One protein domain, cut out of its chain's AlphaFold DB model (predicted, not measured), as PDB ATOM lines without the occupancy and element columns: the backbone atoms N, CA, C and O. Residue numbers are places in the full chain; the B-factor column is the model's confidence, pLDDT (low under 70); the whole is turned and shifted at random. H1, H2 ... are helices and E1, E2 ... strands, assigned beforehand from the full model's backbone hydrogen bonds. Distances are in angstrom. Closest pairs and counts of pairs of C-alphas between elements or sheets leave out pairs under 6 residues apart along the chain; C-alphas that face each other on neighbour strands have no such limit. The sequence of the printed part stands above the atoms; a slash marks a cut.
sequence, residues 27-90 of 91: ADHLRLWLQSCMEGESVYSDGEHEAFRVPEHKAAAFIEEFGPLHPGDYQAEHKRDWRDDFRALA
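AT A GLANCE: This is residues 27 to 90 of the 91 residues of an uncharacterized protein of Luteolibacter luteus (UniProt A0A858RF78). A small three-stranded sheet, E1, E2 and E3, makes one end of the domain, and helix H3 makes the other. Between them lie H1, H2 and H4 with few contacts to one another; H2, the longest helix, stands up from the sheet, and H4 runs back the opposite way. The printed part has 64 residues, with four named helices and three named strands in the order H1 E1 E2 E3 H2 H3 H4, a mixed class of helices and strands. The sheet, in the order E1 E2 E3 and all antiparallel, is a meander, each strand the antiparallel neighbour of the one before. The whole is compact, with a radius of gyration of the C-alphas of 11.2 A and spans of 34 by 24 by 19 A.

HOW THE PARTS SIT: H1, residues 27 to 33, is on the sheet but only grazes it, with residues 28 to 33. E1, residues 34 to 38, and E2, residues 41 to 44, form a hairpin at 163 degrees, with N 35 and O 43 2.8 A apart, within hydrogen-bond range. E2 and E3, residues 52 to 55, form another hairpin at 148 degrees, with N 42 and O 54 2.8 A apart, within that range. H2, residues 56 to 66, is on the sheet at a height of 10.8 A and stands up from it, its line rising 58 degrees. H1 and H2 are close but not clearly touching; their closest C-alphas, those of Ala 27 and Ile 63, are 5.8 A apart. H3, residues 71 to 78, is not on the sheet and is apart from H1. H4, residues 82 to 87, only just touches H3, with 3 pairs of C-alphas within 8 A, about perpendicular at 85 degrees; the closest C-alphas, those of Tyr 74 and Trp 82, are 6.7 A apart. H2 and H4 are close but not clearly touching, at a shallow tilt of 9 degrees, opposite ways, with the closest C-alphas, those of Phe 62 and Phe 86, 7.3 A apart. In H1, H2, H3 and H4 every O i to N i+4 pair is within hydrogen-bond range.

IN THESE COORDINATES: H1 begins at C-alpha 27, (109.095, 6.337, 87.127). From first to last C-alpha E1 is 11.2 A long, E3 10.3 A, H2 15.2 A and H3 10.4 A. H2 begins at C-alpha 56, (119.415, 13.293, 92.991), and H4 ends at C-alpha 87, (113.206, 4.801, 100.304).

THE WHOLE: The two C-alphas farthest apart, those of Glu 39 and Ala 76, are 34.6 A apart. The printed part has no cut. The link from E2 to E3, with 7 residues between them, is short; the other links are tight. The mean pLDDT of the printed part of this model is 92.5, and no printed residue is under 70.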
ATOM      1  N   ALA A  27     108.751   4.951  87.435       95.38
ATOM      2  CA  ALA A  27     109.095   6.337  87.127       95.38
ATOM      3  C   ALA A  27     107.880   7.272  87.230       95.38
ATOM      4  O   ALA A  27     108.008   8.388  87.737       95.38
ATOM      5  N   ASP A  28     106.705   6.835  86.775       94.50
ATOM      6  CA  ASP A  28     105.484   7.634  86.871       94.50
ATOM      7  C   ASP A  28     105.018   7.786  88.319       94.50
ATOM      8  O   ASP A  28     104.682   8.895  88.735       94.50
ATOM      9  N   HIS A  29     105.093   6.725  89.124       93.31
ATOM     10  CA  HIS A  29     104.845   6.830  90.561       93.31
ATOM     11  C   HIS A  29     105.794   7.827  91.237       93.31
ATOM     12  O   HIS A  29     105.342   8.712  91.963       93.31
ATOM     13  N   LEU A  30     107.095   7.748  90.955       94.12
ATOM     14  CA  LEU A  30     108.089   8.656  91.528       94.12
ATOM     15  C   LEU A  30     107.880  10.112  91.096       94.12
ATOM     16  O   LEU A  30     108.090  11.020  91.900       94.12
ATOM     17  N   ARG A  31     107.415  10.354  89.864       93.81
ATOM     18  CA  ARG A  31     107.005  11.695  89.413       93.81
ATOM     19  C   ARG A  31     105.811  12.227  90.195       93.81
ATOM     20  O   ARG A  31     105.797  13.409  90.516       93.81
ATOM     21  N   LEU A  32     104.828  11.378  90.499       92.44
ATOM     22  CA  LEU A  32     103.674  11.763  91.317       92.44
ATOM     23  C   LEU A  32     104.070  12.040  92.773       92.44
ATOM     24  O   LEU A  32     103.462  12.887  93.423       92.44
ATOM     25  N   TRP A  33     105.083  11.340  93.281       93.31
ATOM     26  CA  TRP A  33     105.583  11.521  94.643       93.31
ATOM     27  C   TRP A  33     106.491  12.740  94.801       93.31
ATOM     28  O   TRP A  33     106.597  13.281  95.903       93.31
ATOM     29  N   LEU A  34     107.164  13.168  93.731       94.00
ATOM     30  CA  LEU A  34     108.127  14.264  93.758       94.00
ATOM     31  C   LEU A  34     107.460  15.582  94.189       94.00
ATOM     32  O   LEU A  34     106.618  16.133  93.488       94.00
ATOM     33  N   GLN A  35     107.874  16.106  95.341       92.81
ATOM     34  CA  GLN A  35     107.381  17.369  95.898       92.81
ATOM     35  C   GLN A  35     108.278  18.551  95.525       92.81
ATOM     36  O   GLN A  35     107.797  19.655  95.273       92.81
ATOM     37  N   SER A  36     109.595  18.344  95.534       91.50
ATOM     38  CA  SER A  36     110.578  19.396  95.282       91.50
ATOM     39  C   SER A  36     111.923  18.797  94.888       91.50
ATOM     40  O   SER A  36     112.297  17.741  95.394       91.50
ATOM     41  N   CYS A  37     112.664  19.502  94.035       87.38
ATOM     42  CA  CYS A  37     114.084  19.263  93.797       87.38
ATOM     43  C   CYS A  37     114.868  20.444  94.378       87.38
ATOM     44  O   CYS A  37     114.639  21.592  93.992       87.38
ATOM     45  N   MET A  38     115.771  20.165  95.313       84.88
ATOM     46  CA  MET A  38     116.735  21.111  95.878       84.88
ATOM     47  C   MET A  38     118.141  20.741  95.383       84.88
ATOM     48  O   MET A  38     118.325  19.661  94.833       84.88
ATOM     49  N   GLU A  39     119.134  21.622  95.534       82.88
ATOM     50  CA  GLU A  39     120.493  21.394  95.006       82.88
ATOM     51  C   GLU A  39     121.085  20.043  95.465       82.88
ATOM     52  O   GLU A  39     121.578  19.910  96.583       82.88
ATOM     53  N   GLY A  40     121.033  19.040  94.580       88.44
ATOM     54  CA  GLY A  40     121.566  17.694  94.794       88.44
ATOM     55  C   GLY A  40     120.630  16.693  95.486       88.44
ATOM     56  O   GLY A  40     121.027  15.536  95.647       88.44
ATOM     57  N   GLU A  41     119.406  17.077  95.862       92.50
ATOM     58  CA  GLU A  41     118.438  16.206  96.548       92.50
ATOM     59  C   GLU A  41     117.011  16.387  96.019       92.50
ATOM     60  O   GLU A  41     116.530  17.502  95.825       92.50
ATOM     61  N   SER A  42     116.289  15.278  95.892       93.81
ATOM     62  CA  SER A  42     114.873  15.252  95.537       93.81
ATOM     63  C   SER A  42     114.039  14.813  96.737       93.81
ATOM     64  O   SER A  42     114.358  13.834  97.414       93.81
ATOM     65  N   VAL A  43     112.966  15.548  97.017       94.06
ATOM     66  CA  VAL A  43     112.026  15.271  98.106       94.06
ATOM     67  C   VAL A  43     110.819  14.537  97.542       94.06
ATOM     68  O   VAL A  43     110.127  15.066  96.672       94.06
ATOM     69  N   TYR A  44     110.537  13.352  98.073       94.25
ATOM     70  CA  TYR A  44     109.425  12.503  97.660       94.25
ATOM     71  C   TYR A  44     108.446  12.303  98.814       94.25
ATOM     72  O   TYR A  44     108.849  12.219  99.972       94.25
ATOM     73  N   SER A  45     107.159  12.215  98.496       93.56
ATOM     74  CA  SER A  45     106.098  11.844  99.429       93.56
ATOM     75  C   SER A  45     105.200  10.805  98.774       93.56
ATOM     76  O   SER A  45     104.606  11.070  97.732       93.56
ATOM     77  N   ASP A  46     105.099   9.636  99.397       86.06
ATOM     78  CA  ASP A  46     104.230   8.546  98.951       86.06
ATOM     79  C   ASP A  46     102.778   8.700  99.427       86.06
ATOM     80  O   ASP A  46     101.908   7.927  99.034       86.06
ATOM     81  N   GLY A  47     102.508   9.707 100.265       84.31
ATOM     82  CA  GLY A  47     101.201   9.948 100.874       84.31
ATOM     83  C   GLY A  47     100.851   8.986 102.015       84.31
ATOM     84  O   GLY A  47      99.841   9.202 102.684       84.31
ATOM     85  N   GLU A  48     101.674   7.967 102.263       83.38
ATOM     86  CA  GLU A  48     101.520   7.009 103.364       83.38
ATOM     87  C   GLU A  48     102.465   7.352 104.528       83.38
ATOM     88  O   GLU A  48     102.117   7.167 105.696       83.38
ATOM     89  N   HIS A  49     103.635   7.914 104.222       81.75
ATOM     90  CA  HIS A  49     104.684   8.245 105.175       81.75
ATOM     91  C   HIS A  49     105.087   9.724 105.123       81.75
ATOM     92  O   HIS A  49     104.694  10.488 104.241       81.75
ATOM     93  N   GLU A  50     105.903  10.140 106.100       88.25
ATOM     94  CA  GLU A  50     106.565  11.443 106.046       88.25
ATOM     95  C   GLU A  50     107.457  11.537 104.801       88.25
ATOM     96  O   GLU A  50     108.132  10.569 104.430       88.25
ATOM     97  N   ALA A  51     107.452  12.714 104.171       92.44
ATOM     98  CA  ALA A  51     108.266  12.982 102.999       92.44
ATOM     99  C   ALA A  51     109.749  12.727 103.295       92.44
ATOM    100  O   ALA A  51     110.276  13.141 104.327       92.44
ATOM    101  N   PHE A  52     110.433  12.074 102.365       92.88
ATOM    102  CA  PHE A  52     111.826  11.671 102.505       92.88
ATOM    103  C   PHE A  52     112.677  12.271 101.390       92.88
ATOM    104  O   PHE A  52     112.179  12.637 100.322       92.88
ATOM    105  N   ARG A  53     113.977  12.411 101.656       94.38
ATOM    106  CA  ARG A  53     114.932  13.030 100.733       94.38
ATOM    107  C   ARG A  53     115.843  11.974 100.155       94.38
ATOM    108  O   ARG A  53     116.433  11.206 100.904       94.38
ATOM    109  N   VAL A  54     115.980  11.962  98.838       95.44
ATOM    110  CA  VAL A  54     116.889  11.064  98.130       95.44
ATOM    111  C   VAL A  54     117.893  11.912  97.354       95.44
ATOM    112  O   VAL A  54     117.472  12.812  96.624       95.44
ATOM    113  N   PRO A  55     119.209  11.644  97.464       95.44
ATOM    114  CA  PRO A  55     120.201  12.307  96.627       95.44
ATOM    115  C   PRO A  55     119.858  12.151  95.142       95.44
ATOM    116  O   PRO A  55     119.592  11.038  94.686       95.44
ATOM    117  N   GLU A  56     119.899  13.244  94.379       93.56
ATOM    118  CA  GLU A  56     119.415  13.293  92.991       93.56
ATOM    119  C   GLU A  56     120.069  12.213  92.118       93.56
ATOM    120  O   GLU A  56     119.385  11.501  91.390       93.56
ATOM    121  N   HIS A  57     121.380  12.005  92.267       94.56
ATOM    122  CA  HIS A  57     122.115  10.976  91.528       94.56
ATOM    123  C   HIS A  57     121.658   9.543  91.852       94.56
ATOM    124  O   HIS A  57     121.646   8.696  90.962       94.56
ATOM    125  N   LYS A  58     121.263   9.254  93.102       96.00
ATOM    126  CA  LYS A  58     120.733   7.935  93.485       96.00
ATOM    127  C   LYS A  58     119.325   7.739  92.938       96.00
ATOM    128  O   LYS A  58     119.023   6.670  92.419       96.00
ATOM    129  N   ALA A  59     118.489   8.774  93.030       95.06
ATOM    130  CA  ALA A  59     117.149   8.743  92.465       95.06
ATOM    131  C   ALA A  59     117.199   8.547  90.942       95.06
ATOM    132  O   ALA A  59     116.485   7.702  90.412       95.06
ATOM    133  N   ALA A  60     118.089   9.265  90.250       94.69
ATOM    134  CA  ALA A  60     118.297   9.135  88.812       94.69
ATOM    135  C   ALA A  60     118.766   7.728  88.417       94.69
ATOM    136  O   ALA A  60     118.182   7.142  87.512       94.69
ATOM    137  N   ALA A  61     119.752   7.159  89.123       96.75
ATOM    138  CA  ALA A  61     120.222   5.795  88.865       96.75
ATOM    139  C   ALA A  61     119.106   4.751  89.051       96.75
ATOM    140  O   ALA A  61     118.945   3.862  88.221       96.75
ATOM    141  N   PHE A  62     118.289   4.892  90.099       96.56
ATOM    142  CA  PHE A  62     117.156   3.994  90.330       96.56
ATOM    143  C   PHE A  62     116.075   4.130  89.249       96.56
ATOM    144  O   PHE A  62     115.531   3.130  88.788       96.56
ATOM    145  N   ILE A  63     115.761   5.358  88.825       95.69
ATOM    146  CA  ILE A  63     114.782   5.618  87.760       95.69
ATOM    147  C   ILE A  63     115.295   5.118  86.403       95.69
ATOM    148  O   ILE A  63     114.503   4.628  85.606       95.69
ATOM    149  N   GLU A  64     116.593   5.217  86.122       96.12
ATOM    150  CA  GLU A  64     117.175   4.681  84.888       96.12
ATOM    151  C   GLU A  64     117.085   3.149  84.839       96.12
ATOM    152  O   GLU A  64     116.692   2.593  83.815       96.12
ATOM    153  N   GLU A  65     117.396   2.479  85.952       96.69
ATOM    154  CA  GLU A  65     117.426   1.015  86.023       96.69
ATOM    155  C   GLU A  65     116.023   0.394  86.124       96.69
ATOM    156  O   GLU A  65     115.709  -0.556  85.409       96.69
ATOM    157  N   PHE A  66     115.157   0.945  86.979       96.19
ATOM    158  CA  PHE A  66     113.862   0.344  87.326       96.19
ATOM    159  C   PHE A  66     112.656   1.192  86.949       96.19
ATOM    160  O   PHE A  66     111.529   0.705  86.981       96.19
ATOM    161  N   GLY A  67     112.861   2.458  86.593       93.88
ATOM    162  CA  GLY A  67     111.778   3.383  86.278       93.88
ATOM    163  C   GLY A  67     110.806   2.890  85.202       93.88
ATOM    164  O   GLY A  67     109.615   3.107  85.395       93.88
ATOM    165  N   PRO A  68     111.245   2.219  84.117       95.25
ATOM    166  CA  PRO A  68     110.340   1.683  83.096       95.25
ATOM    167  C   PRO A  68     109.503   0.475  83.537       95.25
ATOM    168  O   PRO A  68     108.568   0.113  82.826       95.25
ATOM    169  N   LEU A  69     109.844  -0.179  84.651       93.69
ATOM    170  CA  LEU A  69     109.146  -1.378  85.114       93.69
ATOM    171  C   LEU A  69     107.811  -1.016  85.764       93.69
ATOM    172  O   LEU A  69     107.682   0.023  86.422       93.69
ATOM    173  N   HIS A  70     106.831  -1.912  85.652       93.38
ATOM    174  CA  HIS A  70     105.661  -1.855  86.519       93.38
ATOM    175  C   HIS A  70     106.020  -2.367  87.924       93.38
ATOM    176  O   HIS A  70     106.850  -3.273  88.062       93.38
ATOM    177  N   PRO A  71     105.359  -1.863  88.986       92.38
ATOM    178  CA  PRO A  71     105.544  -2.361  90.350       92.38
ATOM    179  C   PRO A  71     105.435  -3.887  90.485       92.38
ATOM    180  O   PRO A  71     106.186  -4.497  91.248       92.38
ATOM    181  N   GLY A  72     104.520  -4.507  89.729       90.44
ATOM    182  CA  GLY A  72     104.327  -5.958  89.721       90.44
ATOM    183  C   GLY A  72     105.515  -6.729  89.141       90.44
ATOM    184  O   GLY A  72     105.898  -7.753  89.708       90.44
ATOM    185  N   ASP A  73     106.132  -6.223  88.069       91.44
ATOM    186  CA  ASP A  73     107.317  -6.836  87.453       91.44
ATOM    187  C   ASP A  73     108.518  -6.739  88.395       91.44
ATOM    188  O   ASP A  73     109.156  -7.749  88.699       91.44
ATOM    189  N   TYR A  74     108.736  -5.559  88.987       92.69
ATOM    190  CA  TYR A  74     109.778  -5.368  89.997       92.69
ATOM    191  C   TYR A  74     109.616  -6.348  91.166       92.69
ATOM    192  O   TYR A  74     110.568  -7.017  91.575       92.69
ATOM    193  N   GLN A  75     108.396  -6.489  91.693       92.25
ATOM    194  CA  GLN A  75     108.123  -7.421  92.784       92.25
ATOM    195  C   GLN A  75     108.320  -8.884  92.354       92.25
ATOM    196  O   GLN A  75     108.820  -9.701  93.135       92.25
ATOM    197  N   ALA A  76     107.953  -9.237  91.122       92.31
ATOM    198  CA  ALA A  76     108.142 -10.579  90.588       92.31
ATOM    199  C   ALA A  76     109.630 -10.935  90.432       92.31
ATOM    200  O   ALA A  76     110.004 -12.064  90.773       92.31
ATOM    201  N   GLU A  77     110.463  -9.997  89.983       93.56
ATOM    202  CA  GLU A  77     111.898 -10.187  89.742       93.56
ATOM    203  C   GLU A  77     112.729 -10.097  91.030       93.56
ATOM    204  O   GLU A  77     113.509 -11.001  91.337       93.56
ATOM    205  N   HIS A  78     112.520  -9.054  91.833       91.81
ATOM    206  CA  HIS A  78     113.349  -8.745  93.003       91.81
ATOM    207  C   HIS A  78     112.808  -9.314  94.318       91.81
ATOM    208  O   HIS A  78     113.511  -9.272  95.329       91.81
ATOM    209  N   LYS A  79     111.573  -9.846  94.324       93.75
ATOM    210  CA  LYS A  79     110.868 -10.363  95.517       93.75
ATOM    211  C   LYS A  79     110.797  -9.355  96.674       93.75
ATOM    212  O   LYS A  79     110.746  -9.750  97.838       93.75
ATOM    213  N   ARG A  80     110.806  -8.061  96.349       92.75
ATOM    214  CA  ARG A  80     110.802  -6.921  97.277       92.75
ATOM    215  C   ARG A  80     109.884  -5.820  96.746       92.75
ATOM    216  O   ARG A  80     109.519  -5.847  95.572       92.75
ATOM    217  N   ASP A  81     109.481  -4.899  97.616       91.38
ATOM    218  CA  ASP A  81     108.700  -3.726  97.219       91.38
ATOM    219  C   ASP A  81     109.649  -2.606  96.768       91.38
ATOM    220  O   ASP A  81     110.580  -2.231  97.485       91.38
ATOM    221  N   TRP A  82     109.414  -2.072  95.569       93.69
ATOM    222  CA  TRP A  82     110.235  -1.006  94.997       93.69
ATOM    223  C   TRP A  82     110.199   0.275  95.838       93.69
ATOM    224  O   TRP A  82     111.162   1.037  95.820       93.69
ATOM    225  N   ARG A  83     109.110   0.521  96.582       93.38
ATOM    226  CA  ARG A  83     108.952   1.696  97.449       93.38
ATOM    227  C   ARG A  83     109.928   1.643  98.612       93.38
ATOM    228  O   ARG A  83     110.575   2.646  98.907       93.38
ATOM    229  N   ASP A  84     110.059   0.473  99.237       92.81
ATOM    230  CA  ASP A  84     111.022   0.234 100.311       92.81
ATOM    231  C   ASP A  84     112.459   0.360  99.795       92.81
ATOM    232  O   ASP A  84     113.273   1.056 100.405       92.81
ATOM    233  N   ASP A  85     112.763  -0.250  98.642       94.25
ATOM    234  CA  ASP A  85     114.093  -0.168  98.026       94.25
ATOM    235  C   ASP A  85     114.448   1.277  97.618       94.25
ATOM    236  O   ASP A  85     115.565   1.732  97.868       94.25
ATOM    237  N   PHE A  86     113.498   2.039  97.065       94.94
ATOM    238  CA  PHE A  86     113.705   3.451  96.737       94.94
ATOM    239  C   PHE A  86     113.892   4.309  97.991       94.94
ATOM    240  O   PHE A  86     114.780   5.159  98.047       94.94
ATOM    241  N   ARG A  87     113.091   4.076  99.035       92.00
ATOM    242  CA  ARG A  87     113.206   4.801 100.304       92.00
ATOM    243  C   ARG A  87     114.515   4.498 101.022       92.00
ATOM    244  O   ARG A  87     115.066   5.391 101.656       92.00
ATOM    245  N   ALA A  88     115.051   3.289 100.890       93.06
ATOM    246  CA  ALA A  88     116.364   2.937 101.428       93.06
ATOM    247  C   ALA A  88     117.518   3.747 100.799       93.06
ATOM    248  O   ALA A  88     118.624   3.761 101.339       93.06
ATOM    249  N   LEU A  89     117.282   4.447  99.679       93.19
ATOM    250  CA  LEU A  89     118.240   5.393  99.101       93.19
ATOM    251  C   LEU A  89     118.298   6.727  99.854       93.19
ATOM    252  O   LEU A  89     119.269   7.473  99.661       93.19
ATOM    253  N   ALA A  90     117.275   7.027 100.663       88.31
ATOM    254  CA  ALA A  90     117.215   8.228 101.477       88.31
ATOM    255  C   ALA A  90     118.372   8.258 102.483       88.31
ATOM    256  O   ALA A  90     118.738   7.227 103.052       88.31
TER     257      ALA A  90